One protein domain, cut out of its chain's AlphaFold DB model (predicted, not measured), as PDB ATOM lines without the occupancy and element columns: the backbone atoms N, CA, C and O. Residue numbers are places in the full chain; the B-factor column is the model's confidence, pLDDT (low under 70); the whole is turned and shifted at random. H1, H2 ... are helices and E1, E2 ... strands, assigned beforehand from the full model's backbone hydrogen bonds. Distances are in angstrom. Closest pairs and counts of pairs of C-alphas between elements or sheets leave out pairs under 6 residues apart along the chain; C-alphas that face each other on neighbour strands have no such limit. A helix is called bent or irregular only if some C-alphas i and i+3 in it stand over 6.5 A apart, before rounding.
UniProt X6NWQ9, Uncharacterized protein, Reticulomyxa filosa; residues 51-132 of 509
ATOM      1  N   ILE A  51       0.718 -19.160 -45.248       67.69
ATOM      2  CA  ILE A  51       0.841 -20.519 -45.780       67.69
ATOM      3  C   ILE A  51       2.319 -20.745 -46.001       67.69
ATOM      4  O   ILE A  51       3.000 -19.892 -46.582       67.69
ATOM      5  N   GLU A  52       2.789 -21.912 -45.590       71.94
ATOM      6  CA  GLU A  52       4.137 -22.331 -45.910       71.94
ATOM      7  C   GLU A  52       4.140 -22.987 -47.279       71.94
ATOM      8  O   GLU A  52       3.424 -23.962 -47.543       71.94
ATOM      9  N   LEU A  53       4.959 -22.420 -48.156       74.81
ATOM     10  CA  LEU A  53       5.250 -22.979 -49.450       74.81
ATOM     11  C   LEU A  53       6.610 -23.653 -49.424       74.81
ATOM     12  O   LEU A  53       7.615 -23.053 -49.049       74.81
ATOM     13  N   ILE A  54       6.632 -24.913 -49.839       77.62
ATOM     14  CA  ILE A  54       7.811 -25.753 -49.725       77.62
ATOM     15  C   ILE A  54       8.109 -26.388 -51.075       77.62
ATOM     16  O   ILE A  54       7.236 -26.970 -51.725       77.62
ATOM     17  N   VAL A  55       9.370 -26.275 -51.478       78.50
ATOM     18  CA  VAL A  55       9.921 -26.926 -52.662       78.50
ATOM     19  C   VAL A  55      10.959 -27.935 -52.192       78.50
ATOM     20  O   VAL A  55      11.952 -27.557 -51.573       78.50
ATOM     21  N   ILE A  56      10.699 -29.216 -52.455       78.56
ATOM     22  CA  ILE A  56      11.528 -30.343 -52.008       78.56
ATOM     23  C   ILE A  56      11.858 -31.247 -53.197       78.56
ATOM     24  O   ILE A  56      10.963 -31.536 -53.991       78.56
ATOM     25  N   PRO A  57      13.100 -31.736 -53.338       78.06
ATOM     26  CA  PRO A  57      13.422 -32.784 -54.300       78.06
ATOM     27  C   PRO A  57      12.651 -34.076 -53.987       78.06
ATOM     28  O   PRO A  57      12.575 -34.480 -52.833       78.06
ATOM     29  N   ASP A  58      12.131 -34.768 -55.001       74.00
ATOM     30  CA  ASP A  58      11.343 -36.009 -54.852       74.00
ATOM     31  C   ASP A  58      12.063 -37.090 -54.020       74.00
ATOM     32  O   ASP A  58      11.437 -37.800 -53.234       74.00
ATOM     33  N   SER A  59      13.398 -37.149 -54.101       69.00
ATOM     34  CA  SER A  59      14.233 -38.050 -53.294       69.00
ATOM     35  C   SER A  59      14.090 -37.839 -51.783       69.00
ATOM     36  O   SER A  59      14.271 -38.782 -51.019       69.00
ATOM     37  N   ASN A  60      13.744 -36.621 -51.365       69.62
ATOM     38  CA  ASN A  60      13.747 -36.180 -49.970       69.62
ATOM     39  C   ASN A  60      12.314 -35.935 -49.468       69.62
ATOM     40  O   ASN A  60      12.097 -35.361 -48.405       69.62
ATOM     41  N   MET A  61      11.300 -36.380 -50.222       68.19
ATOM     42  CA  MET A  61       9.897 -36.282 -49.810       68.19
ATOM     43  C   MET A  61       9.617 -37.073 -48.518       68.19
ATOM     44  O   MET A  61       8.723 -36.708 -47.760       68.19
ATOM     45  N   GLY A  62      10.385 -38.138 -48.259       67.19
ATOM     46  CA  GLY A  62      10.300 -38.925 -47.024       67.19
ATOM     47  C   GLY A  62      10.856 -38.224 -45.781       67.19
ATOM     48  O   GLY A  62      10.603 -38.693 -44.680       67.19
ATOM     49  N   ASP A  63      11.566 -37.103 -45.942       69.88
ATOM     50  CA  ASP A  63      12.136 -36.324 -44.832       69.88
ATOM     51  C   ASP A  63      11.150 -35.283 -44.263       69.88
ATOM     52  O   ASP A  63      11.521 -34.453 -43.427       69.88
ATOM     53  N   ILE A  64       9.902 -35.285 -44.745       74.19
ATOM     54  CA  ILE A  64       8.841 -34.393 -44.277       74.19
ATOM     55  C   ILE A  64       8.134 -35.022 -43.076       74.19
ATOM     56  O   ILE A  64       7.534 -36.092 -43.187       74.19
ATOM     57  N   GLY A  65       8.095 -34.285 -41.967       72.75
ATOM     58  CA  GLY A  65       7.501 -34.760 -40.727       72.75
ATOM     59  C   GLY A  65       8.456 -35.621 -39.908       72.75
ATOM     60  O   GLY A  65       9.555 -35.975 -40.328       72.75
ATOM     61  N   VAL A  66       8.026 -35.934 -38.695       77.50
ATOM     62  CA  VAL A  66       8.733 -36.838 -37.791       77.50
ATOM     63  C   VAL A  66       7.758 -37.876 -37.283       77.50
ATOM     64  O   VAL A  66       6.585 -37.599 -37.029       77.50
ATOM     65  N   GLU A  67       8.268 -39.082 -37.127       77.19
ATOM     66  CA  GLU A  67       7.529 -40.166 -36.517       77.19
ATOM     67  C   GLU A  67       7.625 -40.050 -34.994       77.19
ATOM     68  O   GLU A  67       8.714 -39.915 -34.421       77.19
ATOM     69  N   PHE A  68       6.472 -40.026 -34.329       76.44
ATOM     70  CA  PHE A  68       6.378 -39.982 -32.875       76.44
ATOM     71  C   PHE A  68       5.174 -40.810 -32.440       76.44
ATOM     72  O   PHE A  68       4.076 -40.605 -32.940       76.44
ATOM     73  N   LYS A  69       5.389 -41.766 -31.525       75.62
ATOM     74  CA  LYS A  69       4.356 -42.716 -31.068       75.62
ATOM     75  C   LYS A  69       3.649 -43.458 -32.212       75.62
ATOM     76  O   LYS A  69       2.433 -43.613 -32.186       75.62
ATOM     77  N   ASN A  70       4.412 -43.917 -33.206       72.75
ATOM     78  CA  ASN A  70       3.894 -44.675 -34.352       72.75
ATOM     79  C   ASN A  70       2.919 -43.899 -35.267       72.75
ATOM     80  O   ASN A  70       2.241 -44.492 -36.106       72.75
ATOM     81  N   GLU A  71       2.849 -42.570 -35.130       74.81
ATOM     82  CA  GLU A  71       2.108 -41.686 -36.027       74.81
ATOM     83  C   GLU A  71       3.056 -40.686 -36.706       74.81
ATOM     84  O   GLU A  71       3.977 -40.130 -36.098       74.81
ATOM     85  N   LEU A  72       2.821 -40.444 -38.000       76.69
ATOM     86  CA  LEU A  72       3.559 -39.443 -38.766       76.69
ATOM     87  C   LEU A  72       3.006 -38.048 -38.454       76.69
ATOM     88  O   LEU A  72       1.953 -37.646 -38.958       76.69
ATOM     89  N   HIS A  73       3.756 -37.279 -37.670       78.88
ATOM     90  CA  HIS A  73       3.430 -35.894 -37.360       78.88
ATOM     91  C   HIS A  73       4.151 -34.950 -38.323       78.88
ATOM     92  O   HIS A  73       5.370 -34.790 -38.297       78.88
ATOM     93  N   ILE A  74       3.369 -34.295 -39.176       79.62
ATOM     94  CA  ILE A  74       3.879 -33.383 -40.209       79.62
ATOM     95  C   ILE A  74       4.027 -31.947 -39.656       79.62
ATOM     96  O   ILE A  74       4.883 -31.185 -40.098       79.62
ATOM     97  N   CYS A  75       3.223 -31.588 -38.653       82.50
ATOM     98  CA  CYS A  75       3.171 -30.256 -38.049       82.50
ATOM     99  C   CYS A  75       3.813 -30.226 -36.657       82.50
ATOM    100  O   CYS A  75       3.579 -31.122 -35.843       82.50
ATOM    101  N   CYS A  76       4.579 -29.172 -36.363       83.62
ATOM    102  CA  CYS A  76       5.169 -28.953 -35.046       83.62
ATOM    103  C   CYS A  76       4.136 -28.350 -34.089       83.62
ATOM    104  O   CYS A  76       3.742 -27.192 -34.208       83.62
ATOM    105  N   ASN A  77       3.729 -29.154 -33.109       83.25
ATOM    106  CA  ASN A  77       2.831 -28.757 -32.026       83.25
ATOM    107  C   ASN A  77       3.607 -28.633 -30.704       83.25
ATOM    108  O   ASN A  77       4.707 -29.168 -30.566       83.25
ATOM    109  N   LEU A  78       2.997 -28.031 -29.676       83.25
ATOM    110  CA  LEU A  78       3.616 -27.862 -28.350       83.25
ATOM    111  C   LEU A  78       4.126 -29.185 -27.735       83.25
ATOM    112  O   LEU A  78       5.162 -29.212 -27.070       83.25
ATOM    113  N   GLN A  79       3.435 -30.299 -27.999       82.69
ATOM    114  CA  GLN A  79       3.853 -31.640 -27.569       82.69
ATOM    115  C   GLN A  79       5.178 -32.077 -28.216       82.69
ATOM    116  O   GLN A  79       6.017 -32.680 -27.552       82.69
ATOM    117  N   MET A  80       5.394 -31.714 -29.481       81.00
ATOM    118  CA  MET A  80       6.590 -32.061 -30.254       81.00
ATOM    119  C   MET A  80       7.793 -31.207 -29.850       81.00
ATOM    120  O   MET A  80       8.914 -31.714 -29.792       81.00
ATOM    121  N   VAL A  81       7.551 -29.941 -29.488       83.94
ATOM    122  CA  VAL A  81       8.567 -29.065 -28.883       83.94
ATOM    123  C   VAL A  81       8.995 -29.612 -27.520       83.94
ATOM    124  O   VAL A  81      10.185 -29.735 -27.238       83.94
ATOM    125  N   THR A  82       8.030 -30.027 -26.692       84.75
ATOM    126  CA  THR A  82       8.303 -30.629 -25.371       84.75
ATOM    127  C   THR A  82       9.101 -31.931 -25.498       84.75
ATOM    128  O   THR A  82      10.013 -32.178 -24.714       84.75
ATOM    129  N   ALA A  83       8.813 -32.732 -26.528       82.56
ATOM    130  CA  ALA A  83       9.541 -33.957 -26.853       82.56
ATOM    131  C   ALA A  83      10.905 -33.720 -27.543       82.56
ATOM    132  O   ALA A  83      11.550 -34.687 -27.947       82.56
ATOM    133  N   LYS A  84      11.349 -32.460 -27.700       81.00
ATOM    134  CA  LYS A  84      12.583 -32.061 -28.407       81.00
ATOM    135  C   LYS A  84      12.676 -32.581 -29.850       81.00
ATOM    136  O   LYS A  84      13.766 -32.830 -30.358       81.00
ATOM    137  N   LYS A  85      11.532 -32.773 -30.515       80.12
ATOM    138  CA  LYS A  85      11.451 -33.220 -31.918       80.12
ATOM    139  C   LYS A  85      11.334 -32.057 -32.909       80.12
ATOM    140  O   LYS A  85      11.589 -32.253 -34.092       80.12
ATOM    141  N   CYS A  86      10.973 -30.866 -32.437       82.50
ATOM    142  CA  CYS A  86      11.044 -29.618 -33.191       82.50
ATOM    143  C   CYS A  86      11.439 -28.460 -32.267       82.50
ATOM    144  O   CYS A  86      11.253 -28.538 -31.050       82.50
ATOM    145  N   ASP A  87      11.990 -27.396 -32.847       83.44
ATOM    146  CA  ASP A  87      12.391 -26.213 -32.093       83.44
ATOM    147  C   ASP A  87      11.192 -25.321 -31.772       83.44
ATOM    148  O   ASP A  87      10.179 -25.312 -32.471       83.44
ATOM    149  N   GLN A  88      11.328 -24.512 -30.720       79.00
ATOM    150  CA  GLN A  88      10.286 -23.567 -30.313       79.00
ATOM    151  C   GLN A  88      10.015 -22.486 -31.381       79.00
ATOM    152  O   GLN A  88       8.927 -21.919 -31.417       79.00
ATOM    153  N   GLU A  89      10.980 -22.238 -32.271       77.50
ATOM    154  CA  GLU A  89      10.869 -21.327 -33.422       77.50
ATOM    155  C   GLU A  89      10.033 -21.898 -34.581       77.50
ATOM    156  O   GLU A  89       9.533 -21.144 -35.420       77.50
ATOM    157  N   ASP A  90       9.867 -23.223 -34.627       74.44
ATOM    158  CA  ASP A  90       9.098 -23.937 -35.649       74.44
ATOM    159  C   ASP A  90       7.672 -24.283 -35.175       74.44
ATOM    160  O   ASP A  90       6.963 -25.034 -35.840       74.44
ATOM    161  N   LEU A  91       7.217 -23.738 -34.040       77.12
ATOM    162  CA  LEU A  91       5.856 -23.960 -33.541       77.12
ATOM    163  C   LEU A  91       4.804 -23.505 -34.575       77.12
ATOM    164  O   LEU A  91       4.910 -22.414 -35.131       77.12
ATOM    165  N   ASP A  92       3.784 -24.336 -34.813       73.56
ATOM    166  CA  ASP A  92       2.746 -24.162 -35.844       73.56
ATOM    167  C   ASP A  92       3.271 -24.169 -37.300       73.56
ATOM    168  O   ASP A  92       2.569 -23.720 -38.214       73.56
ATOM    169  N   ARG A  93       4.475 -24.711 -37.539       76.06
ATOM    170  CA  ARG A  93       5.099 -24.865 -38.869       76.06
ATOM    171  C   ARG A  93       5.307 -26.330 -39.255       76.06
ATOM    172  O   ARG A  93       5.190 -27.234 -38.419       76.06
ATOM    173  N   LEU A  94       5.603 -26.586 -40.532       78.06
ATOM    174  CA  LEU A  94       5.927 -27.932 -41.009       78.06
ATOM    175  C   LEU A  94       7.265 -28.403 -40.438       78.06
ATOM    176  O   LEU A  94       8.250 -27.669 -40.492       78.06
ATOM    177  N   ILE A  95       7.343 -29.643 -39.965       77.50
ATOM    178  CA  ILE A  95       8.610 -30.211 -39.503       77.50
ATOM    179  C   ILE A  95       9.436 -30.617 -40.724       77.50
ATOM    180  O   ILE A  95       9.018 -31.449 -41.531       77.50
ATOM    181  N   LEU A  96      10.610 -30.005 -40.854       74.69
ATOM    182  CA  LEU A  96      11.572 -30.269 -41.915       74.69
ATOM    183  C   LEU A  96      12.915 -30.597 -41.276       74.69
ATOM    184  O   LEU A  96      13.360 -29.902 -40.359       74.69
ATOM    185  N   LYS A  97      13.583 -31.638 -41.771       70.50
ATOM    186  CA  LYS A  97      14.953 -31.941 -41.362       70.50
ATOM    187  C   LYS A  97      15.866 -30.790 -41.806       70.50
ATOM    188  O   LYS A  97      15.882 -30.430 -42.983       70.50
ATOM    189  N   LYS A  98      16.587 -30.178 -40.861       60.94
ATOM    190  CA  LYS A  98      17.569 -29.127 -41.173       60.94
ATOM    191  C   LYS A  98      18.682 -29.730 -42.047       60.94
ATOM    192  O   LYS A  98      19.017 -30.900 -41.888       60.94
ATOM    193  N   ASP A  99      19.197 -28.940 -42.989       62.62
ATOM    194  CA  ASP A  99      20.329 -29.270 -43.880       62.62
ATOM    195  C   ASP A  99      20.056 -30.191 -45.083       62.62
ATOM    196  O   ASP A  99      20.972 -30.799 -45.638       62.62
ATOM    197  N   VAL A 100      18.811 -30.265 -45.557       65.31
ATOM    198  CA  VAL A 100      18.509 -30.971 -46.810       65.31
ATOM    199  C   VAL A 100      18.874 -30.090 -48.024       65.31
ATOM    200  O   VAL A 100      18.266 -29.033 -48.213       65.31
ATOM    201  N   PRO A 101      19.829 -30.487 -48.891       61.88
ATOM    202  CA  PRO A 101      20.183 -29.698 -50.068       61.88
ATOM    203  C   PRO A 101      19.001 -29.618 -51.045       61.88
ATOM    204  O   PRO A 101      18.401 -30.634 -51.393       61.88
ATOM    205  N   GLY A 102      18.674 -28.407 -51.501       62.47
ATOM    206  CA  GLY A 102      17.555 -28.166 -52.422       62.47
ATOM    207  C   GLY A 102      16.185 -28.026 -51.751       62.47
ATOM    208  O   GLY A 102      15.184 -27.931 -52.458       62.47
ATOM    209  N   LEU A 103      16.133 -28.000 -50.415       71.69
ATOM    210  CA  LEU A 103      14.946 -27.614 -49.658       71.69
ATOM    211  C   LEU A 103      14.825 -26.087 -49.633       71.69
ATOM    212  O   LEU A 103      15.688 -25.400 -49.088       71.69
ATOM    213  N   TYR A 104      13.724 -25.566 -50.167       71.62
ATOM    214  CA  TYR A 104      13.400 -24.144 -50.088       71.62
ATOM    215  C   TYR A 104      12.055 -23.948 -49.386       71.62
ATOM    216  O   TYR A 104      11.054 -24.562 -49.767       71.62
ATOM    217  N   ARG A 105      12.042 -23.094 -48.355       72.31
ATOM    218  CA  ARG A 105      10.856 -22.709 -47.578       72.31
ATOM    219  C   ARG A 105      10.549 -21.238 -47.854       72.31
ATOM    220  O   ARG A 105      11.398 -20.383 -47.621       72.31
ATOM    221  N   TYR A 106       9.331 -20.960 -48.303       72.19
ATOM    222  CA  TYR A 106       8.824 -19.614 -48.547       72.19
ATOM    223  C   TYR A 106       7.575 -19.378 -47.704       72.19
ATOM    224  O   TYR A 106       6.640 -20.179 -47.720       72.19
ATOM    225  N   GLU A 107       7.551 -18.272 -46.969       66.69
ATOM    226  CA  GLU A 107       6.379 -17.851 -46.208       66.69
ATOM    227  C   GLU A 107       5.616 -16.818 -47.035       66.69
ATOM    228  O   GLU A 107       6.088 -15.702 -47.250       66.69
ATOM    229  N   ILE A 108       4.442 -17.198 -47.539       65.75
ATOM    230  CA  ILE A 108       3.632 -16.283 -48.342       65.75
ATOM    231  C   ILE A 108       2.694 -15.538 -47.395       65.75
ATOM    232  O   ILE A 108       1.717 -16.098 -46.885       65.75
ATOM    233  N   ALA A 109       2.992 -14.259 -47.166       60.53
ATOM    234  CA  ALA A 109       2.069 -13.343 -46.511       60.53
ATOM    235  C   ALA A 109       0.913 -13.007 -47.466       60.53
ATOM    236  O   ALA A 109       1.107 -12.765 -48.654       60.53
ATOM    237  N   PHE A 110      -0.314 -12.962 -46.947       57.91
ATOM    238  CA  PHE A 110      -1.534 -12.763 -47.743       57.91
ATOM    239  C   PHE A 110      -1.697 -11.339 -48.303       57.91
ATOM    240  O   PHE A 110      -2.713 -11.033 -48.932       57.91
ATOM    241  N   GLU A 111      -0.720 -10.456 -48.093       55.19
ATOM    242  CA  GLU A 111      -0.777  -9.084 -48.577       55.19
ATOM    243  C   GLU A 111       0.101  -8.860 -49.813       55.19
ATOM    244  O   GLU A 111       1.319  -8.958 -49.769       55.19
ATOM    245  N   LYS A 112      -0.591  -8.458 -50.890       49.22
ATOM    246  CA  LYS A 112      -0.112  -7.859 -52.147       49.22
ATOM    247  C   LYS A 112       0.855  -8.689 -52.996       49.22
ATOM    248  O   LYS A 112       2.055  -8.587 -52.845       49.22
ATOM    249  N   GLY A 113       0.289  -9.321 -54.032       54.41
ATOM    250  CA  GLY A 113       0.546  -9.069 -55.468       54.41
ATOM    251  C   GLY A 113       1.976  -9.025 -56.031       54.41
ATOM    252  O   GLY A 113       2.127  -8.720 -57.215       54.41
ATOM    253  N   GLU A 114       3.003  -9.283 -55.234       56.09
ATOM    254  CA  GLU A 114       4.400  -9.245 -55.633       56.09
ATOM    255  C   GLU A 114       4.788 -10.588 -56.253       56.09
ATOM    256  O   GLU A 114       4.485 -11.658 -55.726       56.09
ATOM    257  N   LYS A 115       5.394 -10.532 -57.444       60.12
ATOM    258  CA  LYS A 115       5.916 -11.719 -58.119       60.12
ATOM    259  C   LYS A 115       7.261 -12.056 -57.499       60.12
ATOM    260  O   LYS A 115       8.269 -11.480 -57.897       60.12
ATOM    261  N   ASP A 116       7.258 -12.981 -56.553       65.94
ATOM    262  CA  ASP A 116       8.498 -13.491 -55.987       65.94
ATOM    263  C   ASP A 116       9.146 -14.488 -56.962       65.94
ATOM    264  O   ASP A 116       8.504 -15.439 -57.418       65.94
ATOM    265  N   THR A 117      10.391 -14.222 -57.361       68.62
ATOM    266  CA  THR A 117      11.146 -15.063 -58.303       68.62
ATOM    267  C   THR A 117      12.353 -15.615 -57.577       68.62
ATOM    268  O   THR A 117      13.311 -14.889 -57.329       68.62
ATOM    269  N   ASN A 118      12.307 -16.906 -57.264       72.06
ATOM    270  CA  ASN A 118      13.371 -17.575 -56.532       72.06
ATOM    271  C   ASN A 118      14.100 -18.582 -57.419       72.06
ATOM    272  O   ASN A 118      13.478 -19.385 -58.116       72.06
ATOM    273  N   GLU A 119      15.431 -18.544 -57.377       74.81
ATOM    274  CA  GLU A 119      16.285 -19.456 -58.132       74.81
ATOM    275  C   GLU A 119      16.564 -20.732 -57.329       74.81
ATOM    276  O   GLU A 119      17.123 -20.700 -56.231       74.81
ATOM    277  N   ILE A 120      16.193 -21.873 -57.908       77.19
ATOM    278  CA  ILE A 120      16.450 -23.204 -57.354       77.19
ATOM    279  C   ILE A 120      17.770 -23.703 -57.943       77.19
ATOM    280  O   ILE A 120      17.884 -23.889 -59.154       77.19
ATOM    281  N   GLN A 121      18.776 -23.922 -57.095       76.00
ATOM    282  CA  GLN A 121      20.128 -24.284 -57.540       76.00
ATOM    283  C   GLN A 121      20.319 -25.790 -57.761       76.00
ATOM    284  O   GLN A 121      21.262 -26.202 -58.437       76.00
ATOM    285  N   VAL A 122      19.434 -26.623 -57.210       76.69
ATOM    286  CA  VAL A 122      19.520 -28.082 -57.331       76.69
ATOM    287  C   VAL A 122      18.702 -28.559 -58.526       76.69
ATOM    288  O   VAL A 122      17.541 -28.198 -58.691       76.69
ATOM    289  N   THR A 123      19.299 -29.394 -59.376       79.06
ATOM    290  CA  THR A 123      18.597 -30.025 -60.499       79.06
ATOM    291  C   THR A 123      17.908 -31.307 -60.046       79.06
ATOM    292  O   THR A 123      18.567 -32.209 -59.531       79.06
ATOM    293  N   GLY A 124      16.605 -31.431 -60.293       75.81
ATOM    294  CA  GLY A 124      15.843 -32.622 -59.923       75.81
ATOM    295  C   GLY A 124      14.352 -32.488 -60.209       75.81
ATOM    296  O   GLY A 124      13.871 -31.437 -60.642       75.81
ATOM    297  N   ILE A 125      13.613 -33.568 -59.963       78.06
ATOM    298  CA  ILE A 125      12.152 -33.511 -59.880       78.06
ATOM    299  C   ILE A 125      11.825 -32.895 -58.525       78.06
ATOM    300  O   ILE A 125      12.211 -33.445 -57.499       78.06
ATOM    301  N   HIS A 126      11.143 -31.754 -58.529       79.81
ATOM    302  CA  HIS A 126      10.745 -31.069 -57.306       79.81
ATOM    303  C   HIS A 126       9.250 -31.246 -57.072       79.81
ATOM    304  O   HIS A 126       8.432 -31.127 -57.989       79.81
ATOM    305  N   VAL A 127       8.903 -31.522 -55.823       79.31
ATOM    306  CA  VAL A 127       7.542 -31.529 -55.315       79.31
ATOM    307  C   VAL A 127       7.273 -30.167 -54.694       79.31
ATOM    308  O   VAL A 127       8.041 -29.668 -53.873       79.31
ATOM    309  N   PHE A 128       6.163 -29.572 -55.110       76.38
ATOM    310  CA  PHE A 128       5.643 -28.338 -54.549       76.38
ATOM    311  C   PHE A 128       4.542 -28.683 -53.553       76.38
ATOM    312  O   PHE A 128       3.502 -29.224 -53.942       76.38
ATOM    313  N   ALA A 129       4.781 -28.387 -52.281       75.00
ATOM    314  CA  ALA A 129       3.835 -28.609 -51.202       75.00
ATOM    315  C   ALA A 129       3.387 -27.267 -50.618       75.00
ATOM    316  O   ALA A 129       4.190 -26.361 -50.401       75.00
ATOM    317  N   MET A 130       2.088 -27.158 -50.358       75.44
ATOM    318  CA  MET A 130       1.505 -26.076 -49.572       75.44
ATOM    319  C   MET A 130       0.991 -26.691 -48.282       75.44
ATOM    320  O   MET A 130       0.192 -27.630 -48.334       75.44
ATOM    321  N   ALA A 131       1.443 -26.175 -47.147       74.56
ATOM    322  CA  ALA A 131       1.033 -26.665 -45.843       74.56
ATOM    323  C   ALA A 131       0.629 -25.515 -44.921       74.56
ATOM    324  O   ALA A 131       1.112 -24.388 -45.026       74.56
ATOM    325  N   SER A 132      -0.299 -25.816 -44.019       76.25
ATOM    326  CA  SER A 132      -0.746 -24.913 -42.967       76.25
ATOM    327  C   SER A 132      -0.959 -25.742 -41.712       76.25
ATOM    328  O   SER A 132      -1.830 -26.609 -41.693       76.25
TER     329      SER A 132
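AT A GLANCE: This is residues 51 to 132 of the 509 residues of an uncharacterized protein of Reticulomyxa filosa (UniProt X6NWQ9). A narrow, twisting sheet of three strands, E4, E1 and E5, stands between two unlike parts. On one side is a loosely wound lobe holding the small hairpin E2 and E3, the short helix H2 and much of the unnamed stretch 83 to 103, with H1 leading from the sheet towards it; on the other side the unnamed stretch 110 to 125 bows out as a wide loop. The printed part has 82 residues, with two named helices and five named strands in the order E1, H1, E2, E3, H2, E4, E5. The larger sheet runs E4, E1, E5 and is antiparallel, as is the sheet E2, E3; the class is mixed, helices and strands, with only 36 residues in named elements, under half. The whole is only just compact, close to loose, with a radius of gyration of the C-alphas of 13.8 A and spans of 39 by 32 by 18 A.

IN THESE COORDINATES: Find C-alpha 51 at (0.841, -20.519, -45.780); from there E1, residues 51 to 57, runs 19.5 A. Beside it look for E4, residues 104 to 109, 16.1 A long, and E5, residues 126 to 131, 15.7 A long, which ends with C-alpha 131 at (1.033, -26.665, -45.843). H1 is residues 58 to 63, 10.1 A, and is irregular: C-alphas 59 and 62 are 7.5 A apart. Further on come E2, residues 66 to 68, E3, residues 71 to 73, and H2, residues 78 to 82, which begins with C-alpha 78 at (3.616, -27.862, -28.350).

HOW THE PARTS SIT: Start at E1, the inner strand. E4 is antiparallel to it at 162 degrees, with N 53 and O 106 within hydrogen-bond range at 2.8 A. E5 is antiparallel to E1 at 158 degrees, and there N 54 and O 129 are 2.9 A apart. H1 is on this sheet at a height of 8.2 A over it, with a local plane fitted to just 6 C-alphas, and lies over E1, slantwise to the strands at 33 degrees to E1 on the local plane. The closest C-alphas of H1 and E5 are those of Asp 58 and His 126, 5.5 A apart. Look next at the hairpin E2 and E3, antiparallel at 137 degrees, where N 66 and O 73 are 2.9 A apart. H2 is not on the larger sheet, and is only just apart from E2, the closest C-alphas being 8.3 A apart. In H2 every O i to N i+4 pair is within hydrogen-bond range; in H1 0 of 2 are, beside 2 of 3 O i to N i+3 pairs.

THE WHOLE: The two C-alphas farthest apart are those of Lys 69 and Gly 113, 41.7 A. The printed part has no cut. The links H2 to E4, 21 residues, and E4 to E5, 16 residues, are long. The mean pLDDT of the printed part is 73.4; look for values under 70 at residue 51 and at residues 59 to 63, 98 to 102 and 107 to 117.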